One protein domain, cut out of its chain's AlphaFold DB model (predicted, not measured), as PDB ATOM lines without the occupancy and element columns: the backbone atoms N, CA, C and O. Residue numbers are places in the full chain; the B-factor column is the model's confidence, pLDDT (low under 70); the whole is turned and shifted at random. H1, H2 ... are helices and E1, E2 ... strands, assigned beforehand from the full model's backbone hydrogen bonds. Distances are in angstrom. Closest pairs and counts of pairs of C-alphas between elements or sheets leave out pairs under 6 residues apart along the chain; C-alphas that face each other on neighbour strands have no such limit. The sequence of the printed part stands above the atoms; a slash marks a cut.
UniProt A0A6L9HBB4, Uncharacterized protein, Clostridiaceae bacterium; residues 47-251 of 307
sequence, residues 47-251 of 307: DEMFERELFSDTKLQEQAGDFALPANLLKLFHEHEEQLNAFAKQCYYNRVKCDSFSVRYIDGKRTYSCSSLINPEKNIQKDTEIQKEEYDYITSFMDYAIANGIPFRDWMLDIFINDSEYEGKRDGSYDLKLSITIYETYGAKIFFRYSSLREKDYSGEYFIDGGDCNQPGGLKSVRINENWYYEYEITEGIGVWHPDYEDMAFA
ATOM      1  N   ASP A  47     139.069  -6.788-154.586       84.81
ATOM      2  CA  ASP A  47     140.193  -5.985-155.056       84.81
ATOM      3  C   ASP A  47     141.508  -6.463-154.422       84.81
ATOM      4  O   ASP A  47     142.443  -6.790-155.143       84.81
ATOM      5  N   GLU A  48     141.570  -6.635-153.095       87.31
ATOM      6  CA  GLU A  48     142.768  -7.154-152.405       87.31
ATOM      7  C   GLU A  48     143.154  -8.566-152.874       87.31
ATOM      8  O   GLU A  48     144.334  -8.859-153.102       87.31
ATOM      9  N   MET A  49     142.158  -9.439-153.068       88.38
ATOM     10  CA  MET A  49     142.382 -10.776-153.618       88.38
ATOM     11  C   MET A  49     143.005 -10.707-155.015       88.38
ATOM     12  O   MET A  49     143.960 -11.440-155.292       88.38
ATOM     13  N   PHE A  50     142.463  -9.841-155.874       90.31
ATOM     14  CA  PHE A  50     142.926  -9.659-157.243       90.31
ATOM     15  C   PHE A  50     144.333  -9.060-157.290       90.31
ATOM     16  O   PHE A  50     145.166  -9.566-158.034       90.31
ATOM     17  N   GLU A  51     144.644  -8.059-156.465       90.81
ATOM     18  CA  GLU A  51     145.977  -7.444-156.391       90.81
ATOM     19  C   GLU A  51     147.060  -8.452-156.014       90.81
ATOM     20  O   GLU A  51     148.122  -8.524-156.636       90.81
ATOM     21  N   ARG A  52     146.783  -9.303-155.020       89.75
ATOM     22  CA  ARG A  52     147.710 -10.369-154.627       89.75
ATOM     23  C   ARG A  52     147.927 -11.379-155.757       89.75
ATOM     24  O   ARG A  52     149.052 -11.853-155.953       89.75
ATOM     25  N   GLU A  53     146.863 -11.743-156.466       91.94
ATOM     26  CA  GLU A  53     146.943 -12.662-157.604       91.94
ATOM     27  C   GLU A  53     147.731 -12.021-158.753       91.94
ATOM     28  O   GLU A  53     148.693 -12.612-159.238       91.94
ATOM     29  N   LEU A  54     147.422 -10.772-159.099       92.25
ATOM     30  CA  LEU A  54     148.111  -9.995-160.125       92.25
ATOM     31  C   LEU A  54     149.597  -9.827-159.815       92.25
ATOM     32  O   LEU A  54     150.428  -9.966-160.707       92.25
ATOM     33  N   PHE A  55     149.968  -9.602-158.556       88.31
ATOM     34  CA  PHE A  55     151.368  -9.459-158.164       88.31
ATOM     35  C   PHE A  55     152.181 -10.758-158.321       88.31
ATOM     36  O   PHE A  55     153.397 -10.709-158.522       88.31
ATOM     37  N   SER A  56     151.538 -11.927-158.235       89.94
ATOM     38  CA  SER A  56     152.223 -13.228-158.189       89.94
ATOM     39  C   SER A  56     152.031 -14.113-159.426       89.94
ATOM     40  O   SER A  56     152.869 -14.986-159.672       89.94
ATOM     41  N   ASP A  57     150.984 -13.896-160.226       93.12
ATOM     42  CA  ASP A  57     150.674 -14.685-161.418       93.12
ATOM     43  C   ASP A  57     151.143 -13.990-162.704       93.12
ATOM     44  O   ASP A  57     150.480 -13.116-163.261       93.12
ATOM     45  N   THR A  58     152.260 -14.472-163.250       93.44
ATOM     46  CA  THR A  58     152.827 -13.993-164.523       93.44
ATOM     47  C   THR A  58     151.862 -14.063-165.709       93.44
ATOM     48  O   THR A  58     151.949 -13.240-166.613       93.44
ATOM     49  N   LYS A  59     150.934 -15.029-165.734       94.44
ATOM     50  CA  LYS A  59     149.959 -15.150-166.822       94.44
ATOM     51  C   LYS A  59     148.877 -14.082-166.699       94.44
ATOM     52  O   LYS A  59     148.424 -13.555-167.711       94.44
ATOM     53  N   LEU A  60     148.453 -13.769-165.474       93.50
ATOM     54  CA  LEU A  60     147.501 -12.687-165.228       93.50
ATOM     55  C   LEU A  60     148.131 -11.325-165.561       93.50
ATOM     56  O   LEU A  60     147.473 -10.496-166.181       93.50
ATOM     57  N   GLN A  61     149.416 -11.145-165.242       93.00
ATOM     58  CA  GLN A  61     150.202  -9.972-165.639       93.00
ATOM     59  C   GLN A  61     150.292  -9.827-167.162       93.00
ATOM     60  O   GLN A  61     150.066  -8.738-167.676       93.00
ATOM     61  N   GLU A  62     150.561 -10.914-167.897       89.44
ATOM     62  CA  GLU A  62     150.576 -10.906-169.369       89.44
ATOM     63  C   GLU A  62     149.201 -10.516-169.932       89.44
ATOM     64  O   GLU A  62     149.111  -9.654-170.797       89.44
ATOM     65  N   GLN A  63     148.111 -11.064-169.383       92.69
ATOM     66  CA  GLN A  63     146.748 -10.703-169.793       92.69
ATOM     67  C   GLN A  63     146.408  -9.234-169.523       92.69
ATOM     68  O   GLN A  63     145.779  -8.590-170.363       92.69
ATOM     69  N   ALA A  64     146.776  -8.716-168.350       92.31
ATOM     70  CA  ALA A  64     146.547  -7.324-167.983       92.31
ATOM     71  C   ALA A  64     147.416  -6.376-168.827       92.31
ATOM     72  O   ALA A  64     146.923  -5.353-169.300       92.31
ATOM     73  N   GLY A  65     148.674  -6.746-169.078       88.31
ATOM     74  CA  GLY A  65     149.589  -6.019-169.953       88.31
ATOM     75  C   GLY A  65     149.077  -5.957-171.390       88.31
ATOM     76  O   GLY A  65     148.970  -4.869-171.947       88.31
ATOM     77  N   ASP A  66     148.664  -7.098-171.951       86.62
ATOM     78  CA  ASP A  66     148.051  -7.173-173.278       86.62
ATOM     79  C   ASP A  66     146.784  -6.317-173.353       86.62
ATOM     80  O   ASP A  66     146.619  -5.540-174.294       86.62
ATOM     81  N   PHE A  67     145.888  -6.411-172.365       90.12
ATOM     82  CA  PHE A  67     144.681  -5.581-172.309       90.12
ATOM     83  C   PHE A  67     145.020  -4.084-172.313       90.12
ATOM     84  O   PHE A  67     144.399  -3.308-173.040       90.12
ATOM     85  N   ALA A  68     146.040  -3.692-171.548       89.00
ATOM     86  CA  ALA A  68     146.487  -2.315-171.400       89.00
ATOM     87  C   ALA A  68     147.236  -1.758-172.622       89.00
ATOM     88  O   ALA A  68     147.579  -0.578-172.615       89.00
ATOM     89  N   LEU A  69     147.500  -2.535-173.678       83.56
ATOM     90  CA  LEU A  69     148.201  -2.023-174.858       83.56
ATOM     91  C   LEU A  69     147.366  -0.961-175.600       83.56
ATOM     92  O   LEU A  69     146.199  -1.217-175.915       83.56
ATOM     93  N   PRO A  70     147.960   0.176-176.019       82.56
ATOM     94  CA  PRO A  70     147.241   1.229-176.742       82.56
ATOM     95  C   PRO A  70     146.486   0.734-177.982       82.56
ATOM     96  O   PRO A  70     145.365   1.160-178.249       82.56
ATOM     97  N   ALA A  71     147.076  -0.204-178.731       79.44
ATOM     98  CA  ALA A  71     146.439  -0.789-179.910       79.44
ATOM     99  C   ALA A  71     145.168  -1.583-179.561       79.44
ATOM    100  O   ALA A  71     144.196  -1.547-180.315       79.44
ATOM    101  N   ASN A  72     145.163  -2.267-178.414       83.19
ATOM    102  CA  ASN A  72     144.018  -3.041-177.946       83.19
ATOM    103  C   ASN A  72     142.925  -2.131-177.377       83.19
ATOM    104  O   ASN A  72     141.759  -2.353-177.689       83.19
ATOM    105  N   LEU A  73     143.285  -1.061-176.661       85.88
ATOM    106  CA  LEU A  73     142.316  -0.051-176.218       85.88
ATOM    107  C   LEU A  73     141.639   0.662-177.393       85.88
ATOM    108  O   LEU A  73     140.422   0.827-177.397       85.88
ATOM    109  N   LEU A  74     142.408   1.055-178.413       83.81
ATOM    110  CA  LEU A  74     141.864   1.676-179.625       83.81
ATOM    111  C   LEU A  74     140.944   0.722-180.388       83.81
ATOM    112  O   LEU A  74     139.867   1.118-180.830       83.81
ATOM    113  N   LYS A  75     141.351  -0.543-180.526       82.88
ATOM    114  CA  LYS A  75     140.511  -1.580-181.125       82.88
ATOM    115  C   LYS A  75     139.199  -1.745-180.354       82.88
ATOM    116  O   LYS A  75     138.142  -1.688-180.974       82.88
ATOM    117  N   LEU A  76     139.273  -1.890-179.031       88.75
ATOM    118  CA  LEU A  76     138.109  -2.030-178.157       88.75
ATOM    119  C   LEU A  76     137.162  -0.831-178.281       88.75
ATOM    120  O   LEU A  76     135.949  -1.005-178.377       88.75
ATOM    121  N   PHE A  77     137.713   0.387-178.324       91.75
ATOM    122  CA  PHE A  77     136.929   1.599-178.534       91.75
ATOM    123  C   PHE A  77     136.163   1.545-179.859       91.75
ATOM    124  O   PHE A  77     134.948   1.713-179.863       91.75
ATOM    125  N   HIS A  78     136.846   1.280-180.976       87.12
ATOM    126  CA  HIS A  78     136.216   1.281-182.299       87.12
ATOM    127  C   HIS A  78     135.209   0.141-182.494       87.12
ATOM    128  O   HIS A  78     134.202   0.331-183.172       87.12
ATOM    129  N   GLU A  79     135.422  -1.020-181.867       91.50
ATOM    130  CA  GLU A  79     134.450  -2.124-181.860       91.50
ATOM    131  C   GLU A  79     133.133  -1.754-181.151       91.50
ATOM    132  O   GLU A  79     132.088  -2.343-181.439       91.50
ATOM    133  N   HIS A  80     133.159  -0.762-180.256       95.88
ATOM    134  CA  HIS A  80     132.016  -0.356-179.432       95.88
ATOM    135  C   HIS A  80     131.671   1.134-179.538       95.88
ATOM    136  O   HIS A  80     130.913   1.663-178.719       95.88
ATOM    137  N   GLU A  81     132.196   1.817-180.555       93.56
ATOM    138  CA  GLU A  81     132.105   3.268-180.702       93.56
ATOM    139  C   GLU A  81     130.650   3.740-180.802       93.56
ATOM    140  O   GLU A  81     130.274   4.745-180.195       93.56
ATOM    141  N   GLU A  82     129.790   3.001-181.511       93.62
ATOM    142  CA  GLU A  82     128.367   3.338-181.619       93.62
ATOM    143  C   GLU A  82     127.664   3.319-180.255       93.62
ATOM    144  O   GLU A  82     126.903   4.236-179.939       93.62
ATOM    145  N   GLN A  83     127.933   2.309-179.425       97.56
ATOM    146  CA  GLN A  83     127.318   2.164-178.107       97.56
ATOM    147  C   GLN A  83     127.896   3.151-177.095       97.56
ATOM    148  O   GLN A  83     127.128   3.724-176.324       97.56
ATOM    149  N   LEU A  84     129.204   3.415-177.140       96.94
ATOM    150  CA  LEU A  84     129.846   4.459-176.337       96.94
ATOM    151  C   LEU A  84     129.252   5.838-176.661       96.94
ATOM    152  O   LEU A  84     128.840   6.570-175.761       96.94
ATOM    153  N   ASN A  85     129.104   6.165-177.947       93.81
ATOM    154  CA  ASN A  85     128.484   7.414-178.391       93.81
ATOM    155  C   ASN A  85     126.998   7.500-178.013       93.81
ATOM    156  O   ASN A  85     126.526   8.550-177.567       93.81
ATOM    157  N   ALA A  86     126.247   6.407-178.169       94.88
ATOM    158  CA  ALA A  86     124.849   6.350-177.755       94.88
ATOM    159  C   ALA A  86     124.706   6.566-176.243       94.88
ATOM    160  O   ALA A  86     123.820   7.307-175.814       94.88
ATOM    161  N   PHE A  87     125.599   5.975-175.449       95.12
ATOM    162  CA  PHE A  87     125.629   6.141-174.004       95.12
ATOM    163  C   PHE A  87     125.955   7.581-173.596       95.12
ATOM    164  O   PHE A  87     125.162   8.196-172.884       95.12
ATOM    165  N   ALA A  88     127.026   8.176-174.133       91.38
ATOM    166  CA  ALA A  88     127.373   9.577-173.875       91.38
ATOM    167  C   ALA A  88     126.216  10.531-174.231       91.38
ATOM    168  O   ALA A  88     125.902  11.461-173.487       91.38
ATOM    169  N   LYS A  89     125.504  10.259-175.331       89.31
ATOM    170  CA  LYS A  89     124.302  11.005-175.719       89.31
ATOM    171  C   LYS A  89     123.162  10.857-174.703       89.31
ATOM    172  O   LYS A  89     122.489  11.843-174.410       89.31
ATOM    173  N   GLN A  90     122.940   9.665-174.147       89.50
ATOM    174  CA  GLN A  90     121.956   9.468-173.075       89.50
ATOM    175  C   GLN A  90     122.358  10.209-171.795       89.50
ATOM    176  O   GLN A  90     121.508  10.879-171.209       89.50
ATOM    177  N   CYS A  91     123.634  10.174-171.403       87.00
ATOM    178  CA  CYS A  91     124.148  10.952-170.271       87.00
ATOM    179  C   CYS A  91     123.968  12.465-170.471       87.00
ATOM    180  O   CYS A  91     123.682  13.183-169.521       87.00
ATOM    181  N   TYR A  92     124.086  12.958-171.708       81.75
ATOM    182  CA  TYR A  92     123.891  14.377-172.015       81.75
ATOM    183  C   TYR A  92     122.432  14.825-171.830       81.75
ATOM    184  O   TYR A  92     122.168  15.915-171.323       81.75
ATOM    185  N   TYR A  93     121.464  13.997-172.242       79.94
ATOM    186  CA  TYR A  93     120.043  14.353-172.162       79.94
ATOM    187  C   TYR A  93     119.413  14.101-170.793       79.94
ATOM    188  O   TYR A  93     118.464  14.799-170.422       79.94
ATOM    189  N   ASN A  94     119.906  13.113-170.050       74.12
ATOM    190  CA  ASN A  94     119.334  12.726-168.770       74.12
ATOM    191  C   ASN A  94     120.096  13.397-167.625       74.12
ATOM    192  O   ASN A  94     121.287  13.186-167.433       74.12
ATOM    193  N   ARG A  95     119.391  14.195-166.819       63.03
ATOM    194  CA  ARG A  95     119.967  14.754-165.590       63.03
ATOM    195  C   ARG A  95     120.113  13.643-164.556       63.03
ATOM    196  O   ARG A  95     119.107  13.065-164.155       63.03
ATOM    197  N   VAL A  96     121.332  13.393-164.096       66.06
ATOM    198  CA  VAL A  96     121.609  12.407-163.046       66.06
ATOM    199  C   VAL A  96     121.649  13.046-161.658       66.06
ATOM    200  O   VAL A  96     122.059  14.198-161.511       66.06
ATOM    201  N   LYS A  97     121.168  12.315-160.640       66.56
ATOM    202  CA  LYS A  97     121.300  12.713-159.223       66.56
ATOM    203  C   LYS A  97     122.566  12.134-158.585       66.56
ATOM    204  O   LYS A  97     123.115  12.762-157.689       66.56
ATOM    205  N   CYS A  98     122.975  10.951-159.033       75.31
ATOM    206  CA  CYS A  98     124.267  10.328-158.766       75.31
ATOM    207  C   CYS A  98     125.258  10.712-159.873       75.31
ATOM    208  O   CYS A  98     124.854  10.895-161.018       75.31
ATOM    209  N   ASP A  99     126.535  10.833-159.543       79.88
ATOM    210  CA  ASP A  99     127.602  11.127-160.506       79.88
ATOM    211  C   ASP A  99     128.559   9.938-160.674       79.88
ATOM    212  O   ASP A  99     129.180   9.839-161.722       79.88
ATOM    213  N   SER A 100     128.601   8.987-159.736       87.12
ATOM    214  CA  SER A 100     129.390   7.749-159.815       87.12
ATOM    215  C   SER A 100     128.487   6.513-159.809       87.12
ATOM    216  O   SER A 100     127.509   6.454-159.053       87.12
ATOM    217  N   PHE A 101     128.820   5.530-160.650       90.81
ATOM    218  CA  PHE A 101     128.080   4.284-160.837       90.81
ATOM    219  C   PHE A 101     129.037   3.101-160.971       90.81
ATOM    220  O   PHE A 101     129.779   3.016-161.948       90.81
ATOM    221  N   SER A 102     128.950   2.146-160.048       91.38
ATOM    222  CA  SER A 102     129.896   1.033-159.942       91.38
ATOM    223  C   SER A 102     129.207  -0.320-159.800       91.38
ATOM    224  O   SER A 102     128.032  -0.436-159.426       91.38
ATOM    225  N   VAL A 103     129.950  -1.374-160.128       90.00
ATOM    226  CA  VAL A 103     129.532  -2.760-159.918       90.00
ATOM    227  C   VAL A 103     129.909  -3.205-158.506       90.00
ATOM    228  O   VAL A 103     131.035  -3.011-158.056       90.00
ATOM    229  N   ARG A 104     128.975  -3.845-157.802       85.81
ATOM    230  CA  ARG A 104     129.204  -4.428-156.475       85.81
ATOM    231  C   ARG A 104     128.761  -5.885-156.443       85.81
ATOM    232  O   ARG A 104     127.905  -6.310-157.212       85.81
ATOM    233  N   TYR A 105     129.341  -6.645-155.520       82.81
ATOM    234  CA  TYR A 105     128.924  -8.008-155.219       82.81
ATOM    235  C   TYR A 105     128.386  -8.063-153.791       82.81
ATOM    236  O   TYR A 105     129.135  -7.899-152.832       82.81
ATOM    237  N   ILE A 106     127.082  -8.296-153.649       78.75
ATOM    238  CA  ILE A 106     126.408  -8.462-152.355       78.75
ATOM    239  C   ILE A 106     125.892  -9.897-152.298       78.75
ATOM    240  O   ILE A 106     125.168 -10.333-153.194       78.75
ATOM    241  N   ASP A 107     126.310 -10.660-151.286       79.31
ATOM    242  CA  ASP A 107     125.990 -12.091-151.142       79.31
ATOM    243  C   ASP A 107     126.298 -12.914-152.413       79.31
ATOM    244  O   ASP A 107     125.534 -13.794-152.823       79.31
ATOM    245  N   GLY A 108     127.408 -12.587-153.086       77.44
ATOM    246  CA  GLY A 108     127.845 -13.238-154.326       77.44
ATOM    247  C   GLY A 108     127.010 -12.894-155.564       77.44
ATOM    248  O   GLY A 108     127.196 -13.508-156.614       77.44
ATOM    249  N   LYS A 109     126.089 -11.929-155.474       83.69
ATOM    250  CA  LYS A 109     125.288 -11.451-156.603       83.69
ATOM    251  C   LYS A 109     125.760 -10.082-157.055       83.69
ATOM    252  O   LYS A 109     125.935  -9.184-156.234       83.69
ATOM    253  N   ARG A 110     125.892  -9.929-158.373       87.19
ATOM    254  CA  ARG A 110     126.174  -8.643-159.003       87.19
ATOM    255  C   ARG A 110     125.008  -7.683-158.788       87.19
ATOM    256  O   ARG A 110     123.874  -7.991-159.158       87.19
ATOM    257  N   THR A 111     125.312  -6.519-158.240       86.88
ATOM    258  CA  THR A 111     124.417  -5.376-158.081       86.88
ATOM    259  C   THR A 111     125.077  -4.129-158.670       86.88
ATOM    260  O   THR A 111     126.291  -4.089-158.883       86.88
ATOM    261  N   TYR A 112     124.267  -3.117-158.972       89.19
ATOM    262  CA  TYR A 112     124.753  -1.807-159.393       89.19
ATOM    263  C   TYR A 112     124.512  -0.811-158.275       89.19
ATOM    264  O   TYR A 112     123.408  -0.754-157.731       89.19
ATOM    265  N   SER A 113     125.527  -0.018-157.968       87.38
ATOM    266  CA  SER A 113     125.466   1.013-156.941       87.38
ATOM    267  C   SER A 113     125.679   2.380-157.566       87.38
ATOM    268  O   SER A 113     126.424   2.509-158.534       87.38
ATOM    269  N   CYS A 114     125.041   3.405-157.005       86.12
ATOM    270  CA  CYS A 114     125.375   4.786-157.323       86.12
ATOM    271  C   CYS A 114     125.695   5.599-156.073       86.12
ATOM    272  O   CYS A 114     125.202   5.321-154.974       86.12
ATOM    273  N   SER A 115     126.535   6.610-156.264       78.62
ATOM    274  CA  SER A 115     126.889   7.600-155.255       78.62
ATOM    275  C   SER A 115     126.947   8.997-155.884       78.62
ATOM    276  O   SER A 115     126.953   9.146-157.110       78.62
ATOM    277  N   SER A 116     126.916  10.042-155.052       71.69
ATOM    278  CA  SER A 116     127.210  11.407-155.499       71.69
ATOM    279  C   SER A 116     128.418  11.934-154.745       71.69
ATOM    280  O   SER A 116     128.369  12.037-153.525       71.69
ATOM    281  N   LEU A 117     129.479  12.306-155.447       62.00
ATOM    282  CA  LEU A 117     130.679  12.919-154.876       62.00
ATOM    283  C   LEU A 117     130.556  14.451-154.766       62.00
ATOM    284  O   LEU A 117     131.308  15.084-154.029       62.00
ATOM    285  N   ILE A 118     129.565  15.054-155.429       54.88
ATOM    286  CA  ILE A 118     129.412  16.514-155.542       54.88
ATOM    287  C   ILE A 118     128.682  17.177-154.344       54.88
ATOM    288  O   ILE A 118     128.792  18.389-154.157       54.88
ATOM    289  N   ASN A 119     127.969  16.433-153.483       46.88
ATOM    290  CA  ASN A 119     127.246  16.993-152.318       46.88
ATOM    291  C   ASN A 119     127.654  16.369-150.963       46.88
ATOM    292  O   ASN A 119     126.860  15.659-150.337       46.88
ATOM    293  N   PRO A 120     128.854  16.690-150.436       45.03
ATOM    294  CA  PRO A 120     129.368  16.105-149.196       45.03
ATOM    295  C   PRO A 120     128.487  16.376-147.962       45.03
ATOM    296  O   PRO A 120     128.392  15.529-147.080       45.03
ATOM    297  N   GLU A 121     127.762  17.500-147.906       42.34
ATOM    298  CA  GLU A 121     126.927  17.862-146.742       42.34
ATOM    299  C   GLU A 121     125.643  17.021-146.588       42.34
ATOM    300  O   GLU A 121     125.005  17.053-145.535       42.34
ATOM    301  N   LYS A 122     125.269  16.232-147.607       44.56
ATOM    302  CA  LYS A 122     124.227  15.190-147.500       44.56
ATOM    303  C   LYS A 122     124.800  13.767-147.488       44.56
ATOM    304  O   LYS A 122     124.050  12.821-147.249       44.56
ATOM    305  N   ASN A 123     126.110  13.613-147.683       44.00
ATOM    306  CA  ASN A 123     126.783  12.324-147.818       44.00
ATOM    307  C   ASN A 123     127.192  11.737-146.467       44.00
ATOM    308  O   ASN A 123     128.364  11.663-146.114       44.00
ATOM    309  N   ILE A 124     126.194  11.246-145.737       41.72
ATOM    310  CA  ILE A 124     126.395  10.180-144.741       41.72
ATOM    311  C   ILE A 124     125.940   8.813-145.324       41.72
ATOM    312  O   ILE A 124     125.811   7.829-144.607       41.72
ATOM    313  N   GLN A 125     125.682   8.693-146.631       44.62
ATOM    314  CA  GLN A 125     125.074   7.491-147.234       44.62
ATOM    315  C   GLN A 125     126.012   6.893-148.289       44.62
ATOM    316  O   GLN A 125     126.275   7.525-149.301       44.62
ATOM    317  N   LYS A 126     126.708   5.791-147.971       53.34
ATOM    318  CA  LYS A 126     126.326   4.412-148.340       53.34
ATOM    319  C   LYS A 126     125.950   4.308-149.817       53.34
ATOM    320  O   LYS A 126     124.876   4.771-150.193       53.34
ATOM    321  N   ASP A 127     126.814   3.648-150.589       57.88
ATOM    322  CA  ASP A 127     126.499   3.058-151.891       57.88
ATOM    323  C   ASP A 127     125.031   2.627-151.922       57.88
ATOM    324  O   ASP A 127     124.603   1.778-151.135       57.88
ATOM    325  N   THR A 128     124.239   3.290-152.762       69.75
ATOM    326  CA  THR A 128     122.813   2.992-152.870       69.75
ATOM    327  C   THR A 128     122.624   2.066-154.052       69.75
ATOM    328  O   THR A 128     122.967   2.423-155.179       69.75
ATOM    329  N   GLU A 129     122.082   0.877-153.795       79.75
ATOM    330  CA  GLU A 129     121.703  -0.049-154.857       79.75
ATOM    331  C   GLU A 129     120.698   0.633-155.794       79.75
ATOM    332  O   GLU A 129     119.684   1.189-155.359       79.75
ATOM    333  N   ILE A 130     120.989   0.602-157.090       79.06
ATOM    334  CA  ILE A 130     120.144   1.201-158.117       79.06
ATOM    335  C   ILE A 130     118.875   0.362-158.252       79.06
ATOM    336  O   ILE A 130     118.901  -0.767-158.745       79.06
ATOM    337  N   GLN A 131     117.734   0.932-157.863       67.44
ATOM    338  CA  GLN A 131     116.439   0.352-158.203       67.44
ATOM    339  C   GLN A 131     116.163   0.590-159.693       67.44
ATOM    340  O   GLN A 131     116.369   1.696-160.200       67.44
ATOM    341  N   LYS A 132     115.726  -0.466-160.396       60.88
ATOM    342  CA  LYS A 132     115.310  -0.396-161.808       60.88
ATOM    343  C   LYS A 132     114.354   0.783-162.012       60.88
ATOM    344  O   LYS A 132     113.510   1.014-161.153       60.88
ATOM    345  N   GLU A 133     114.496   1.462-163.148       66.56
ATOM    346  CA  GLU A 133     113.758   2.623-163.678       66.56
ATOM    347  C   GLU A 133     114.484   3.982-163.612       66.56
ATOM    348  O   GLU A 133     114.417   4.732-164.586       66.56
ATOM    349  N   GLU A 134     115.213   4.337-162.543       71.44
ATOM    350  CA  GLU A 134     115.804   5.695-162.451       71.44
ATOM    351  C   GLU A 134     117.059   5.875-163.325       71.44
ATOM    352  O   GLU A 134     117.282   6.944-163.897       71.44
ATOM    353  N   TYR A 135     117.855   4.815-163.467       83.25
ATOM    354  CA  TYR A 135     119.130   4.824-164.192       83.25
ATOM    355  C   TYR A 135     119.204   3.720-165.251       83.25
ATOM    356  O   TYR A 135     120.280   3.200-165.532       83.25
ATOM    357  N   ASP A 136     118.068   3.363-165.858       87.81
ATOM    358  CA  ASP A 136     117.978   2.234-166.796       87.81
ATOM    359  C   ASP A 136     118.956   2.333-167.966       87.81
ATOM    360  O   ASP A 136     119.502   1.323-168.397       87.81
ATOM    361  N   TYR A 137     119.220   3.535-168.479       89.00
ATOM    362  CA  TYR A 137     120.188   3.711-169.562       89.00
ATOM    363  C   TYR A 137     121.638   3.472-169.104       89.00
ATOM    364  O   TYR A 137     122.458   3.045-169.914       89.00
ATOM    365  N   ILE A 138     121.948   3.705-167.822       91.81
ATOM    366  CA  ILE A 138     123.259   3.425-167.222       91.81
ATOM    367  C   ILE A 138     123.391   1.933-166.972       91.81
ATOM    368  O   ILE A 138     124.331   1.321-167.465       91.81
ATOM    369  N   THR A 139     122.428   1.324-166.280       91.88
ATOM    370  CA  THR A 139     122.472  -0.114-165.984       91.88
ATOM    371  C   THR A 139     122.431  -0.950-167.265       91.88
ATOM    372  O   THR A 139     123.183  -1.912-167.375       91.88
ATOM    373  N   SER A 140     121.673  -0.530-168.286       93.75
ATOM    374  CA  SER A 140     121.686  -1.168-169.613       93.75
ATOM    375  C   SER A 140     123.044  -1.058-170.305       93.75
ATOM    376  O   SER A 140     123.483  -2.014-170.945       93.75
ATOM    377  N   PHE A 141     123.722   0.090-170.199       96.00
ATOM    378  CA  PHE A 141     125.072   0.237-170.739       96.00
ATOM    379  C   PHE A 141     126.086  -0.600-169.953       96.00
ATOM    380  O   PHE A 141     126.929  -1.244-170.569       96.00
ATOM    381  N   MET A 142     125.986  -0.665-168.623       96.00
ATOM    382  CA  MET A 142     126.855  -1.513-167.800       96.00
ATOM    383  C   MET A 142     126.665  -2.998-168.126       96.00
ATOM    384  O   MET A 142     127.648  -3.713-168.312       96.00
ATOM    385  N   ASP A 143     125.420  -3.463-168.264       95.81
ATOM    386  CA  ASP A 143     125.111  -4.821-168.723       95.81
ATOM    387  C   ASP A 143     125.732  -5.097-170.100       95.81
ATOM    388  O   ASP A 143     126.366  -6.138-170.297       95.81
ATOM    389  N   TYR A 144     125.600  -4.155-171.041       97.75
ATOM    390  CA  TYR A 144     126.221  -4.249-172.362       97.75
ATOM    391  C   TYR A 144     127.751  -4.322-172.273       97.75
ATOM    392  O   TYR A 144     128.354  -5.212-172.870       97.75
ATOM    393  N   ALA A 145     128.381  -3.416-171.525       97.62
ATOM    394  CA  ALA A 145     129.830  -3.328-171.403       97.62
ATOM    395  C   ALA A 145     130.419  -4.623-170.838       97.62
ATOM    396  O   ALA A 145     131.365  -5.172-171.400       97.62
ATOM    397  N   ILE A 146     129.803  -5.162-169.784       96.81
ATOM    398  CA  ILE A 146     130.215  -6.426-169.172       96.81
ATOM    399  C   ILE A 146     130.025  -7.596-170.144       96.81
ATOM    400  O   ILE A 146     130.929  -8.412-170.307       96.81
ATOM    401  N   ALA A 147     128.873  -7.680-170.818       97.19
ATOM    402  CA  ALA A 147     128.581  -8.774-171.746       97.19
ATOM    403  C   ALA A 147     129.525  -8.817-172.961       97.19
ATOM    404  O   ALA A 147     129.708  -9.882-173.548       97.19
ATOM    405  N   ASN A 148     130.117  -7.677-173.325       97.12
ATOM    406  CA  ASN A 148     131.034  -7.553-174.456       97.12
ATOM    407  C   ASN A 148     132.512  -7.481-174.040       97.12
ATOM    408  O   ASN A 148     133.369  -7.329-174.900       97.12
ATOM    409  N   GLY A 149     132.827  -7.625-172.747       95.69
ATOM    410  CA  GLY A 149     134.213  -7.626-172.271       95.69
ATOM    411  C   GLY A 149     134.919  -6.275-172.407       95.69
ATOM    412  O   GLY A 149     136.131  -6.248-172.590       95.69
ATOM    413  N   ILE A 150     134.172  -5.166-172.328       97.25
ATOM    414  CA  ILE A 150     134.752  -3.818-172.288       97.25
ATOM    415  C   ILE A 150     135.645  -3.639-171.050       97.25
ATOM    416  O   ILE A 150     136.793  -3.228-171.215       97.25
ATOM    417  N   PRO A 151     135.186  -3.937-169.819       97.44
ATOM    418  CA  PRO A 151     136.075  -3.932-168.670       97.44
ATOM    419  C   PRO A 151     136.884  -5.236-168.595       97.44
ATOM    420  O   PRO A 151     136.398  -6.309-168.961       97.44
ATOM    421  N   PHE A 152     138.098  -5.166-168.047       96.25
ATOM    422  CA  PHE A 152     138.951  -6.341-167.842       96.25
ATOM    423  C   PHE A 152     138.316  -7.360-166.883       96.25
ATOM    424  O   PHE A 152     138.391  -8.575-167.100       96.25
ATOM    425  N   ARG A 153     137.663  -6.867-165.825       95.19
ATOM    426  CA  ARG A 153     136.784  -7.621-164.922       95.19
ATOM    427  C   ARG A 153     135.543  -6.792-164.650       95.19
ATOM    428  O   ARG A 153     135.611  -5.570-164.626       95.19
ATOM    429  N   ASP A 154     134.401  -7.437-164.447       94.56
ATOM    430  CA  ASP A 154     133.136  -6.705-164.374       94.56
ATOM    431  C   ASP A 154     133.037  -5.776-163.157       94.56
ATOM    432  O   ASP A 154     132.495  -4.683-163.290       94.56
ATOM    433  N   TRP A 155     133.627  -6.144-162.016       91.75
ATOM    434  CA  TRP A 155     133.720  -5.280-160.831       91.75
ATOM    435  C   TRP A 155     134.641  -4.059-160.998       91.75
ATOM    436  O   TRP A 155     134.553  -3.146-160.188       91.75
ATOM    437  N   MET A 156     135.479  -4.014-162.042       94.44
ATOM    438  CA  MET A 156     136.329  -2.853-162.357       94.44
ATOM    439  C   MET A 156     135.601  -1.785-163.181       94.44
ATOM    440  O   MET A 156     136.158  -0.720-163.441       94.44
ATOM    441  N   LEU A 157     134.381  -2.075-163.649       96.12
ATOM    442  CA  LEU A 157     133.593  -1.104-164.391       96.12
ATOM    443  C   LEU A 157     133.042  -0.043-163.437       96.12
ATOM    444  O   LEU A 157     132.154  -0.321-162.626       96.12
ATOM    445  N   ASP A 158     133.522   1.180-163.617       93.12
ATOM    446  CA  ASP A 158     133.018   2.371-162.943       93.12
ATOM    447  C   ASP A 158     132.736   3.469-163.970       93.12
ATOM    448  O   ASP A 158     133.457   3.637-164.956       93.12
ATOM    449  N   ILE A 159     131.646   4.197-163.766       93.56
ATOM    450  CA  ILE A 159     131.188   5.255-164.658       93.56
ATOM    451  C   ILE A 159     131.029   6.519-163.834       93.56
ATOM    452  O   ILE A 159     130.196   6.579-162.930       93.56
ATOM    453  N   PHE A 160     131.768   7.554-164.212       89.25
ATOM    454  CA  PHE A 160     131.715   8.856-163.576       89.25
ATOM    455  C   PHE A 160     131.216   9.932-164.544       89.25
ATOM    456  O   PHE A 160     131.768  10.131-165.624       89.25
ATOM    457  N   ILE A 161     130.146  10.629-164.171       85.25
ATOM    458  CA  ILE A 161     129.461  11.646-164.969       85.25
ATOM    459  C   ILE A 161     129.663  13.013-164.306       85.25
ATOM    460  O   ILE A 161     129.282  13.218-163.160       85.25
ATOM    461  N   ASN A 162     130.151  13.981-165.082       73.81
ATOM    462  CA  ASN A 162     130.511  15.351-164.689       73.81
ATOM    463  C   ASN A 162     131.780  15.454-163.829       73.81
ATOM    464  O   ASN A 162     131.799  16.088-162.775       73.81
ATOM    465  N   ASP A 163     132.864  14.885-164.354       57.75
ATOM    466  CA  ASP A 163     134.195  14.800-163.742       57.75
ATOM    467  C   ASP A 163     135.005  16.114-163.685       57.75
ATOM    468  O   ASP A 163     136.125  16.201-164.177       57.75
ATOM    469  N   SER A 164     134.430  17.191-163.156       44.56
ATOM    470  CA  SER A 164     135.198  18.323-162.614       44.56
ATOM    471  C   SER A 164     134.249  19.410-162.144       44.56
ATOM    472  O   SER A 164     133.413  19.853-162.928       44.56
ATOM    473  N   GLU A 165     134.461  19.865-160.912       43.59
ATOM    474  CA  GLU A 165     134.217  21.223-160.420       43.59
ATOM    475  C   GLU A 165     132.980  21.942-160.972       43.59
ATOM    476  O   GLU A 165     132.943  22.479-162.076       43.59
ATOM    477  N   TYR A 166     131.975  22.009-160.104       40.31
ATOM    478  CA  TYR A 166     130.794  22.857-160.175       40.31
ATOM    479  C   TYR A 166     131.157  24.356-160.329       40.31
ATOM    480  O   TYR A 166     130.933  25.164-159.427       40.31
ATOM    481  N   GLU A 167     131.655  24.786-161.489       37.00
ATOM    482  CA  GLU A 167     131.478  26.167-161.928       37.00
ATOM    483  C   GLU A 167     130.040  26.302-162.425       37.00
ATOM    484  O   GLU A 167     129.656  25.919-163.531       37.00
ATOM    485  N   GLY A 168     129.195  26.782-161.516       34.56
ATOM    486  CA  GLY A 168     127.792  27.018-161.781       34.56
ATOM    487  C   GLY A 168     127.577  27.856-163.040       34.56
ATOM    488  O   GLY A 168     128.201  28.894-163.228       34.56
ATOM    489  N   LYS A 169     126.617  27.404-163.853       43.53
ATOM    490  CA  LYS A 169     125.814  28.182-164.808       43.53
ATOM    491  C   LYS A 169     126.416  29.535-165.212       43.53
ATOM    492  O   LYS A 169     126.143  30.556-164.576       43.53
ATOM    493  N   ARG A 170     127.024  29.578-166.392       36.28
ATOM    494  CA  ARG A 170     126.838  30.718-167.291       36.28
ATOM    495  C   ARG A 170     126.346  30.189-168.631       36.28
ATOM    496  O   ARG A 170     127.022  29.407-169.274       36.28
ATOM    497  N   ASP A 171     125.116  30.568-168.960       39.31
ATOM    498  CA  ASP A 171     124.485  30.449-170.275       39.31
ATOM    499  C   ASP A 171     124.481  29.074-170.963       39.31
ATOM    500  O   ASP A 171     125.143  28.834-171.961       39.31
ATOM    501  N   GLY A 172     123.568  28.207-170.520       43.97
ATOM    502  CA  GLY A 172     122.811  27.357-171.451       43.97
ATOM    503  C   GLY A 172     123.496  26.131-172.069       43.97
ATOM    504  O   GLY A 172     122.764  25.303-172.609       43.97
ATOM    505  N   SER A 173     124.812  25.943-171.951       47.53
ATOM    506  CA  SER A 173     125.495  24.700-172.335       47.53
ATOM    507  C   SER A 173     126.020  23.967-171.100       47.53
ATOM    508  O   SER A 173     126.864  24.473-170.368       47.53
ATOM    509  N   TYR A 174     125.485  22.774-170.831       58.47
ATOM    510  CA  TYR A 174     126.141  21.825-169.931       58.47
ATOM    511  C   TYR A 174     127.216  21.107-170.739       58.47
ATOM    512  O   TYR A 174     126.881  20.426-171.710       58.47
ATOM    513  N   ASP A 175     128.475  21.253-170.342       73.81
ATOM    514  CA  ASP A 175     129.549  20.449-170.903       73.81
ATOM    515  C   ASP A 175     129.581  19.101-170.191       73.81
ATOM    516  O   ASP A 175     129.889  19.015-169.003       73.81
ATOM    517  N   LEU A 176     129.218  18.042-170.913       79.19
ATOM    518  CA  LEU A 176     129.274  16.689-170.389       79.19
ATOM    519  C   LEU A 176     130.722  16.211-170.425       79.19
ATOM    520  O   LEU A 176     131.311  16.082-171.502       79.19
ATOM    521  N   LYS A 177     131.244  15.875-169.247       86.94
ATOM    522  CA  LYS A 177     132.433  15.038-169.096       86.94
ATOM    523  C   LYS A 177     132.013  13.689-168.548       86.94
ATOM    524  O   LYS A 177     131.274  13.641-167.570       86.94
ATOM    525  N   LEU A 178     132.458  12.618-169.178       90.56
ATOM    526  CA  LEU A 178     132.147  11.253-168.775       90.56
ATOM    527  C   LEU A 178     133.452  10.462-168.734       90.56
ATOM    528  O   LEU A 178     134.220  10.525-169.687       90.56
ATOM    529  N   SER A 179     133.678   9.721-167.659       93.56
ATOM    530  CA  SER A 179     134.818   8.822-167.490       93.56
ATOM    531  C   SER A 179     134.277   7.405-167.294       93.56
ATOM    532  O   SER A 179     133.378   7.194-166.484       93.56
ATOM    533  N   ILE A 180     134.765   6.444-168.076       96.75
ATOM    534  CA  ILE A 180     134.384   5.029-168.009       96.75
ATOM    535  C   ILE A 180     135.645   4.234-167.696       96.75
ATOM    536  O   ILE A 180     136.460   3.996-168.589       96.75
ATOM    537  N   THR A 181     135.803   3.838-166.440       96.75
ATOM    538  CA  THR A 181     136.895   2.983-165.979       96.75
ATOM    539  C   THR A 181     136.676   1.562-166.471       96.75
ATOM    540  O   THR A 181     135.603   0.990-166.294       96.75
ATOM    541  N   ILE A 182     137.693   1.008-167.127       97.19
ATOM    542  CA  ILE A 182     137.660  -0.340-167.715       97.19
ATOM    543  C   ILE A 182     138.721  -1.264-167.112       97.19
ATOM    544  O   ILE A 182     138.678  -2.476-167.314       97.19
ATOM    545  N   TYR A 183     139.670  -0.698-166.373       95.50
ATOM    546  CA  TYR A 183     140.688  -1.416-165.629       95.50
ATOM    547  C   TYR A 183     141.122  -0.541-164.460       95.50
ATOM    548  O   TYR A 183     141.431   0.634-164.662       95.50
ATOM    549  N   GLU A 184     141.146  -1.102-163.258       92.31
ATOM    550  CA  GLU A 184     141.593  -0.400-162.060       92.31
ATOM    551  C   GLU A 184     142.289  -1.375-161.120       92.31
ATOM    552  O   GLU A 184     141.775  -2.453-160.824       92.31
ATOM    553  N   THR A 185     143.486  -0.979-160.705       90.94
ATOM    554  CA  THR A 185     144.366  -1.670-159.766       90.94
ATOM    555  C   THR A 185     145.121  -0.633-158.950       90.94
ATOM    556  O   THR A 185     145.138   0.548-159.302       90.94
ATOM    557  N   TYR A 186     145.816  -1.059-157.901       87.88
ATOM    558  CA  TYR A 186     146.666  -0.185-157.096       87.88
ATOM    559  C   TYR A 186     147.780   0.472-157.916       87.88
ATOM    560  O   TYR A 186     148.229   1.559-157.559       87.88
ATOM    561  N   GLY A 187     148.220  -0.163-159.008       86.69
ATOM    562  CA  GLY A 187     149.307   0.341-159.851       86.69
ATOM    563  C   GLY A 187     148.878   1.037-161.121       86.69
ATOM    564  O   GLY A 187     149.659   1.801-161.678       86.69
ATOM    565  N   ALA A 188     147.671   0.774-161.605       89.75
ATOM    566  CA  ALA A 188     147.227   1.301-162.881       89.75
ATOM    567  C   ALA A 188     145.708   1.424-162.959       89.75
ATOM    568  O   ALA A 188     144.972   0.505-162.592       89.75
ATOM    569  N   LYS A 189     145.256   2.530-163.544       92.25
ATOM    570  CA  LYS A 189     143.872   2.796-163.913       92.25
ATOM    571  C   LYS A 189     143.803   3.198-165.382       92.25
ATOM    572  O   LYS A 189     144.605   3.999-165.860       92.25
ATOM    573  N   ILE A 190     142.853   2.619-166.107       94.00
ATOM    574  CA  ILE A 190     142.615   2.886-167.526       94.00
ATOM    575  C   ILE A 190     141.142   3.205-167.710       94.00
ATOM    576  O   ILE A 190     140.267   2.458-167.257       94.00
ATOM    577  N   PHE A 191     140.861   4.300-168.407       95.00
ATOM    578  CA  PHE A 191     139.494   4.726-168.657       95.00
ATOM    579  C   PHE A 191     139.330   5.414-170.008       95.00
ATOM    580  O   PHE A 191     140.244   6.053-170.530       95.00
ATOM    581  N   PHE A 192     138.128   5.303-170.569       96.12
ATOM    582  CA  PHE A 192     137.706   6.145-171.682       96.12
ATOM    583  C   PHE A 192     137.099   7.424-171.139       96.12
ATOM    584  O   PHE A 192     136.189   7.387-170.309       96.12
ATOM    585  N   ARG A 193     137.565   8.560-171.648       93.81
ATOM    586  CA  ARG A 193     137.044   9.872-171.295       93.81
ATOM    587  C   ARG A 193     136.340  10.498-172.485       93.81
ATOM    588  O   ARG A 193     136.906  10.609-173.567       93.81
ATOM    589  N   TYR A 194     135.120  10.954-172.258       92.50
ATOM    590  CA  TYR A 194     134.348  11.764-173.182       92.50
ATOM    591  C   TYR A 194     134.280  13.209-172.695       92.50
ATOM    592  O   TYR A 194     134.079  13.470-171.508       92.50
ATOM    593  N   SER A 195     134.372  14.148-173.630       88.69
ATOM    594  CA  SER A 195     134.071  15.561-173.422       88.69
ATOM    595  C   SER A 195     133.195  16.064-174.557       88.69
ATOM    596  O   SER A 195     133.530  15.878-175.725       88.69
ATOM    597  N   SER A 196     132.096  16.756-174.247       85.38
ATOM    598  CA  SER A 196     131.293  17.444-175.267       85.38
ATOM    599  C   SER A 196     131.982  18.689-175.844       85.38
ATOM    600  O   SER A 196     131.563  19.176-176.895       85.38
ATOM    601  N   LEU A 197     133.040  19.195-175.197       81.94
ATOM    602  CA  LEU A 197     133.815  20.358-175.643       81.94
ATOM    603  C   LEU A 197     134.851  19.970-176.701       81.94
ATOM    604  O   LEU A 197     135.999  19.666-176.382       81.94
ATOM    605  N   ARG A 198     134.455  20.047-177.971       76.50
ATOM    606  CA  ARG A 198     135.302  19.698-179.130       76.50
ATOM    607  C   ARG A 198     136.492  20.635-179.343       76.50
ATOM    608  O   ARG A 198     137.482  20.250-179.956       76.50
ATOM    609  N   GLU A 199     136.383  21.871-178.859       74.56
ATOM    610  CA  GLU A 199     137.398  22.917-179.044       74.56
ATOM    611  C   GLU A 199     138.600  22.757-178.106       74.56
ATOM    612  O   GLU A 199     139.655  23.342-178.352       74.56
ATOM    613  N   LYS A 200     138.459  21.973-177.028       76.38
ATOM    614  CA  LYS A 200     139.521  21.766-176.047       76.38
ATOM    615  C   LYS A 200     140.161  20.398-176.243       76.38
ATOM    616  O   LYS A 200     139.497  19.372-176.125       76.38
ATOM    617  N   ASP A 201     141.465  20.408-176.497       78.81
ATOM    618  CA  ASP A 201     142.278  19.199-176.475       78.81
ATOM    619  C   ASP A 201     142.701  18.898-175.032       78.81
ATOM    620  O   ASP A 201     143.282  19.753-174.357       78.81
ATOM    621  N   TYR A 202     142.354  17.707-174.548       78.06
ATOM    622  CA  TYR A 202     142.723  17.223-173.216       78.06
ATOM    623  C   TYR A 202     143.906  16.250-173.249       78.06
ATOM    624  O   TYR A 202     144.306  15.759-172.197       78.06
ATOM    625  N   SER A 203     144.477  15.980-174.427       82.38
ATOM    626  CA  SER A 203     145.638  15.107-174.538       82.38
ATOM    627  C   SER A 203     146.882  15.737-173.921       82.38
ATOM    628  O   SER A 203     147.091  16.952-173.941       82.38
ATOM    629  N   GLY A 204     147.723  14.890-173.344       76.31
ATOM    630  CA  GLY A 204     148.905  15.330-172.626       76.31
ATOM    631  C   GLY A 204     149.392  14.290-171.638       76.31
ATOM    632  O   GLY A 204     148.815  13.214-171.494       76.31
ATOM    633  N   GLU A 205     150.479  14.629-170.965       81.69
ATOM    634  CA  GLU A 205     151.095  13.806-169.936       81.69
ATOM    635  C   GLU A 205     151.395  14.695-168.733       81.69
ATOM    636  O   GLU A 205     151.895  15.814-168.888       81.69
ATOM    637  N   TYR A 206     151.043  14.216-167.548       75.19
ATOM    638  CA  TYR A 206     151.215  14.920-166.293       75.19
ATOM    639  C   TYR A 206     151.857  13.982-165.279       75.19
ATOM    640  O   TYR A 206     151.370  12.877-165.052       75.19
ATOM    641  N   PHE A 207     152.940  14.431-164.654       74.19
ATOM    642  CA  PHE A 207     153.579  13.697-163.570       74.19
ATOM    643  C   PHE A 207     152.955  14.109-162.245       74.19
ATOM    644  O   PHE A 207     152.839  15.297-161.939       74.19
ATOM    645  N   ILE A 208     152.549  13.116-161.465       69.06
ATOM    646  CA  ILE A 208     152.029  13.315-160.122       69.06
ATOM    647  C   ILE A 208     153.221  13.179-159.181       69.06
ATOM    648  O   ILE A 208     153.689  12.073-158.910       69.06
ATOM    649  N   ASP A 209     153.729  14.315-158.702       60.47
ATOM    650  CA  ASP A 209     154.715  14.313-157.625       60.47
ATOM    651  C   ASP A 209     154.043  13.745-156.369       60.47
ATOM    652  O   ASP A 209     153.095  14.325-155.829       60.47
ATOM    653  N   GLY A 210     154.515  12.581-155.920       57.34
ATOM    654  CA  GLY A 210     154.036  11.941-154.701       57.34
ATOM    655  C   GLY A 210     154.283  12.845-153.494       57.34
ATOM    656  O   GLY A 210     155.425  13.042-153.078       57.34
ATOM    657  N   GLY A 211     153.219  13.453-152.967       52.62
ATOM    658  CA  GLY A 211     153.254  14.196-151.706       52.62
ATOM    659  C   GLY A 211     153.221  13.267-150.487       52.62
ATOM    660  O   GLY A 211     153.233  12.049-150.620       52.62
ATOM    661  N   ASP A 212     153.085  13.837-149.285       46.00
ATOM    662  CA  ASP A 212     153.119  13.092-148.006       46.00
ATOM    663  C   ASP A 212     152.079  11.950-147.884       46.00
ATOM    664  O   ASP A 212     152.236  11.074-147.033       46.00
ATOM    665  N   CYS A 213     151.033  11.938-148.722       49.16
ATOM    666  CA  CYS A 213     149.963  10.931-148.706       49.16
ATOM    667  C   CYS A 213     149.703  10.244-150.059       49.16
ATOM    668  O   CYS A 213     148.892   9.323-150.098       49.16
ATOM    669  N   ASN A 214     150.355  10.673-151.147       55.69
ATOM    670  CA  ASN A 214     150.113  10.140-152.490       55.69
ATOM    671  C   ASN A 214     151.385   9.483-153.013       55.69
ATOM    672  O   ASN A 214     152.471  10.050-152.905       55.69
ATOM    673  N   GLN A 215     151.247   8.298-153.597       65.62
ATOM    674  CA  GLN A 215     152.351   7.677-154.315       65.62
ATOM    675  C   GLN A 215     152.645   8.478-155.596       65.62
ATOM    676  O   GLN A 215     151.717   9.037-156.189       65.62
ATOM    677  N   PRO A 216     153.924   8.605-155.987       72.75
ATOM    678  CA  PRO A 216     154.280   9.239-157.247       72.75
ATOM    679  C   PRO A 216     153.676   8.465-158.418       72.75
ATOM    680  O   PRO A 216     153.369   7.282-158.298       72.75
ATOM    681  N   GLY A 217     153.495   9.131-159.549       78.38
ATOM    682  CA  GLY A 217     152.851   8.500-160.687       78.38
ATOM    683  C   GLY A 217     152.813   9.363-161.934       78.38
ATOM    684  O   GLY A 217     153.425  10.432-162.015       78.38
ATOM    685  N   GLY A 218     152.054   8.900-162.918       80.94
ATOM    686  CA  GLY A 218     151.867   9.595-164.181       80.94
ATOM    687  C   GLY A 218     150.458   9.411-164.711       80.94
ATOM    688  O   GLY A 218     149.942   8.299-164.731       80.94
ATOM    689  N   LEU A 219     149.862  10.500-165.184       83.69
ATOM    690  CA  LEU A 219     148.638  10.481-165.963       83.69
ATOM    691  C   LEU A 219     148.966  10.806-167.414       83.69
ATOM    692  O   LEU A 219     149.680  11.769-167.702       83.69
ATOM    693  N   LYS A 220     148.411  10.039-168.343       86.00
ATOM    694  CA  LYS A 220     148.506  10.304-169.769       86.00
ATOM    695  C   LYS A 220     147.151  10.200-170.429       86.00
ATOM    696  O   LYS A 220     146.519   9.157-170.363       86.00
ATOM    697  N   SER A 221     146.767  11.252-171.139       86.75
ATOM    698  CA  SER A 221     145.556  11.302-171.948       86.75
ATOM    699  C   SER A 221     145.928  11.309-173.424       86.75
ATOM    700  O   SER A 221     146.748  12.119-173.869       86.75
ATOM    701  N   VAL A 222     145.344  10.394-174.194       84.56
ATOM    702  CA  VAL A 222     145.549  10.302-175.639       84.56
ATOM    703  C   VAL A 222     144.216  10.448-176.343       84.56
ATOM    704  O   VAL A 222     143.245   9.749-176.054       84.56
ATOM    705  N   ARG A 223     144.185  11.370-177.298       83.25
ATOM    706  CA  ARG A 223     143.001  11.666-178.091       83.25
ATOM    707  C   ARG A 223     142.719  10.542-179.086       83.25
ATOM    708  O   ARG A 223     143.597  10.173-179.859       83.25
ATOM    709  N   ILE A 224     141.482  10.049-179.089       83.12
ATOM    710  CA  ILE A 224     140.968   9.106-180.093       83.12
ATOM    711  C   ILE A 224     140.285   9.889-181.218       83.12
ATOM    712  O   ILE A 224     140.572   9.682-182.395       83.12
ATOM    713  N   ASN A 225     139.386  10.812-180.858       82.94
ATOM    714  CA  ASN A 225     138.680  11.680-181.801       82.94
ATOM    715  C   ASN A 225     138.335  13.040-181.162       82.94
ATOM    716  O   ASN A 225     138.928  13.452-180.168       82.94
ATOM    717  N   GLU A 226     137.411  13.797-181.757       82.19
ATOM    718  CA  GLU A 226     137.043  15.130-181.266       82.19
ATOM    719  C   GLU A 226     136.398  15.156-179.875       82.19
ATOM    720  O   GLU A 226     136.436  16.193-179.216       82.19
ATOM    721  N   ASN A 227     135.832  14.037-179.427       86.31
ATOM    722  CA  ASN A 227     135.106  13.950-178.169       86.31
ATOM    723  C   ASN A 227     135.683  12.900-177.209       86.31
ATOM    724  O   ASN A 227     135.435  13.007-176.011       86.31
ATOM    725  N   TRP A 228     136.440  11.921-177.705       90.69
ATOM    726  CA  TRP A 228     136.912  10.779-176.927       90.69
ATOM    727  C   TRP A 228     138.426  10.719-176.785       90.69
ATOM    728  O   TRP A 228     139.180  10.985-177.724       90.69
ATOM    729  N   TYR A 229     138.836  10.278-175.604       90.19
ATOM    730  CA  TYR A 229     140.203  10.040-175.181       90.19
ATOM    731  C   TYR A 229     140.254   8.681-174.475       90.19
ATOM    732  O   TYR A 229     139.262   8.257-173.879       90.19
ATOM    733  N   TYR A 230     141.400   8.010-174.509       90.50
ATOM    734  CA  TYR A 230     141.730   7.022-173.484       90.50
ATOM    735  C   TYR A 230     142.787   7.625-172.563       90.50
ATOM    736  O   TYR A 230     143.679   8.345-173.022       90.50
ATOM    737  N   GLU A 231     142.683   7.343-171.272       90.62
ATOM    738  CA  GLU A 231     143.630   7.818-170.272       90.62
ATOM    739  C   GLU A 231     144.230   6.644-169.497       90.62
ATOM    740  O   GLU A 231     143.553   5.651-169.222       90.62
ATOM    741  N   TYR A 232     145.514   6.779-169.170       89.31
ATOM    742  CA  TYR A 232     146.245   5.917-168.253       89.31
ATOM    743  C   TYR A 232     146.643   6.737-167.040       89.31
ATOM    744  O   TYR A 232     147.240   7.799-167.190       89.31
ATOM    745  N   GLU A 233     146.391   6.209-165.858       88.31
ATOM    746  CA  GLU A 233     146.951   6.692-164.608       88.31
ATOM    747  C   GLU A 233     147.766   5.554-164.005       88.31
ATOM    748  O   GLU A 233     147.255   4.451-163.835       88.31
ATOM    749  N   ILE A 234     149.047   5.803-163.750       86.69
ATOM    750  CA  ILE A 234     149.977   4.826-163.188       86.69
ATOM    751  C   ILE A 234     150.486   5.346-161.859       86.69
ATOM    752  O   ILE A 234     150.892   6.505-161.761       86.69
ATOM    753  N   THR A 235     150.514   4.456-160.880       83.50
ATOM    754  CA  THR A 235     151.008   4.712-159.536       83.50
ATOM    755  C   THR A 235     152.279   3.902-159.308       83.50
ATOM    756  O   THR A 235     152.295   2.679-159.451       83.50
ATOM    757  N   GLU A 236     153.357   4.581-158.928       74.25
ATOM    758  CA  GLU A 236     154.641   3.976-158.600       74.25
ATOM    759  C   GLU A 236     154.710   3.689-157.090       74.25
ATOM    760  O   GLU A 236     154.779   4.594-156.255       74.25
ATOM    761  N   GLY A 237     154.718   2.405-156.720       70.50
ATOM    762  CA  GLY A 237     154.716   1.965-155.324       70.50
ATOM    763  C   GLY A 237     155.443   0.638-155.102       70.50
ATOM    764  O   GLY A 237     155.561  -0.197-155.996       70.50
ATOM    765  N   ILE A 238     155.944   0.417-153.881       68.31
ATOM    766  CA  ILE A 238     156.528  -0.879-153.501       68.31
ATOM    767  C   ILE A 238     155.399  -1.899-153.340       68.31
ATOM    768  O   ILE A 238     154.460  -1.660-152.587       68.31
ATOM    769  N   GLY A 239     155.539  -3.067-153.975       70.94
ATOM    770  CA  GLY A 239     154.560  -4.154-153.858       70.94
ATOM    771  C   GLY A 239     153.318  -3.963-154.728       70.94
ATOM    772  O   GLY A 239     152.326  -4.650-154.518       70.94
ATOM    773  N   VAL A 240     153.385  -3.043-155.687       79.88
ATOM    774  CA  VAL A 240     152.317  -2.742-156.632       79.88
ATOM    775  C   VAL A 240     152.756  -3.207-158.018       79.88
ATOM    776  O   VAL A 240     153.910  -3.009-158.401       79.88
ATOM    777  N   TRP A 241     151.857  -3.858-158.754       87.12
ATOM    778  CA  TRP A 241     152.097  -4.217-160.149       87.12
ATOM    779  C   TRP A 241     151.417  -3.208-161.072       87.12
ATOM    780  O   TRP A 241     150.266  -2.837-160.853       87.12
ATOM    781  N   HIS A 242     152.111  -2.798-162.128       82.81
ATOM    782  CA  HIS A 242     151.541  -2.055-163.244       82.81
ATOM    783  C   HIS A 242     152.168  -2.562-164.556       82.81
ATOM    784  O   HIS A 242     153.276  -3.108-164.520       82.81
ATOM    785  N   PRO A 243     151.504  -2.387-165.714       78.62
ATOM    786  CA  PRO A 243     152.103  -2.717-167.006       78.62
ATOM    787  C   PRO A 243     153.386  -1.906-167.255       78.62
ATOM    788  O   PRO A 243     153.595  -0.852-166.649       78.62
ATOM    789  N   ASP A 244     154.251  -2.361-168.161       71.75
ATOM    790  CA  ASP A 244     155.488  -1.643-168.476       71.75
ATOM    791  C   ASP A 244     155.200  -0.307-169.187       71.75
ATOM    792  O   ASP A 244     154.476  -0.245-170.184       71.75
ATOM    793  N   TYR A 245     155.807   0.785-168.705       66.69
ATOM    794  CA  TYR A 245     155.642   2.130-169.281       66.69
ATOM    795  C   TYR A 245     155.988   2.191-170.775       66.69
ATOM    796  O   TYR A 245     155.358   2.944-171.515       66.69
ATOM    797  N   GLU A 246     156.976   1.401-171.216       63.00
ATOM    798  CA  GLU A 246     157.411   1.345-172.619       63.00
ATOM    799  C   GLU A 246     156.357   0.735-173.557       63.00
ATOM    800  O   GLU A 246     156.342   1.055-174.752       63.00
ATOM    801  N   ASP A 247     155.494  -0.124-173.014       59.06
ATOM    802  CA  ASP A 247     154.415  -0.798-173.736       59.06
ATOM    803  C   ASP A 247     153.100  -0.004-173.673       59.06
ATOM    804  O   ASP A 247     152.225  -0.149-174.532       59.06
ATOM    805  N   MET A 248     152.985   0.896-172.696       63.59
ATOM    806  CA  MET A 248     151.885   1.845-172.565       63.59
ATOM    807  C   MET A 248     152.112   3.115-173.394       63.59
ATOM    808  O   MET A 248     153.153   3.344-174.007       63.59
ATOM    809  N   ALA A 249     151.109   3.995-173.424       56.38
ATOM    810  CA  ALA A 249     151.173   5.230-174.198       56.38
ATOM    811  C   ALA A 249     152.294   6.200-173.753       56.38
ATOM    812  O   ALA A 249     152.488   7.220-174.412       56.38
ATOM    813  N   PHE A 250     153.049   5.931-172.681       50.75
ATOM    814  CA  PHE A 250     154.132   6.766-172.150       50.75
ATOM    815  C   PHE A 250     155.402   6.713-173.028       50.75
ATOM    816  O   PHE A 250     156.425   6.129-172.688       50.75
ATOM    817  N   ALA A 251     155.366   7.344-174.205       46.59
ATOM    818  CA  ALA A 251     156.567   7.541-175.012       46.59
ATOM    819  C   ALA A 251     157.513   8.577-174.364       46.59
ATOM    820  O   ALA A 251     157.258   9.779-174.407       46.59
TER     821      ALA A 251
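AT A GLANCE: This is residues 47 to 251 of the 307 residues of an uncharacterized protein of Clostridiaceae bacterium (UniProt A0A6L9HBB4). One twisted wall of eight strands has helices H3, H4 and H5 over one face and no named helix over the other, making two layers. H1 and H2 form a corner that is not on the sheet, and residues 167 to 172 stick out. The printed part has 205 residues, mixed in class, with five named helices and eight named strands in the order H1 H2 H3 H4 E1 E2 H5 E3 E4 E5 E6 E7 E8; the sheet's order is E2 E1 E3 E4 E5 E8 E7 E6, antiparallel. It is compact and rounded, with a radius of gyration of the C-alphas of 17.2 A and spans of 47 by 45 by 40 A.

HOW THE PARTS SIT: H1, residues 47 to 56, and H2, residues 58 to 67, touch only at the corner; their closest C-alphas, Leu 54 and Leu 60, are 5.8 A apart. H3, residues 70 to 79, is close but not clearly touching H2, the closest C-alphas being Phe 67 and Leu 73, 7.2 A. H4, residues 81 to 93, touches H5, residues 136 to 147, at a shallow tilt of 20 degrees, opposite ways; the closest C-alphas, Phe 87 and Phe 141, are 6.8 A apart, and H5 touches H4 with its residues 137 to 141 alone. E1, residues 100 to 106, and E2, residues 109 to 115, form a hairpin, with N 104 and O 111 2.9 A apart. E2, H5 and E3, residues 158 to 161, make a split strand-helix-strand unit with E1 between its strands and a left-handed crossover. E3, E4, residues 177 to 184, and E5, residues 188 to 195, are a meander, each the antiparallel neighbour of the one before; N 180 and O 192 are 2.8 A apart. E6, residues 204 to 208, E7, residues 217 to 223, and E8, residues 228 to 235, are another, and E5 to E8 form a Greek key, E8 returning as antiparallel neighbour of E5; N 231 and O 191 are 2.9 A apart. H4 lies over E4 and E5 at a height over the sheet of 9.9 A. In the five helices every O i to N i+4 pair is within hydrogen-bond range.

IN THESE COORDINATES: H1 begins at C-alpha 47 (140.193, -5.985, -155.056). H4 measures 18.5 A, E5 22.1 A and E8 23.2 A, ending at C-alpha 235 (151.008, 4.712, -159.536).

THE WHOLE: The C-alphas farthest apart, Ser 56 and Asp 171, are 53.1 A apart. The printed part has no cut. The links E2 to H5 and E3 to E4 are long. Confidence is under 70 in 46 residues, among them 117 to 128 and 163 to 174.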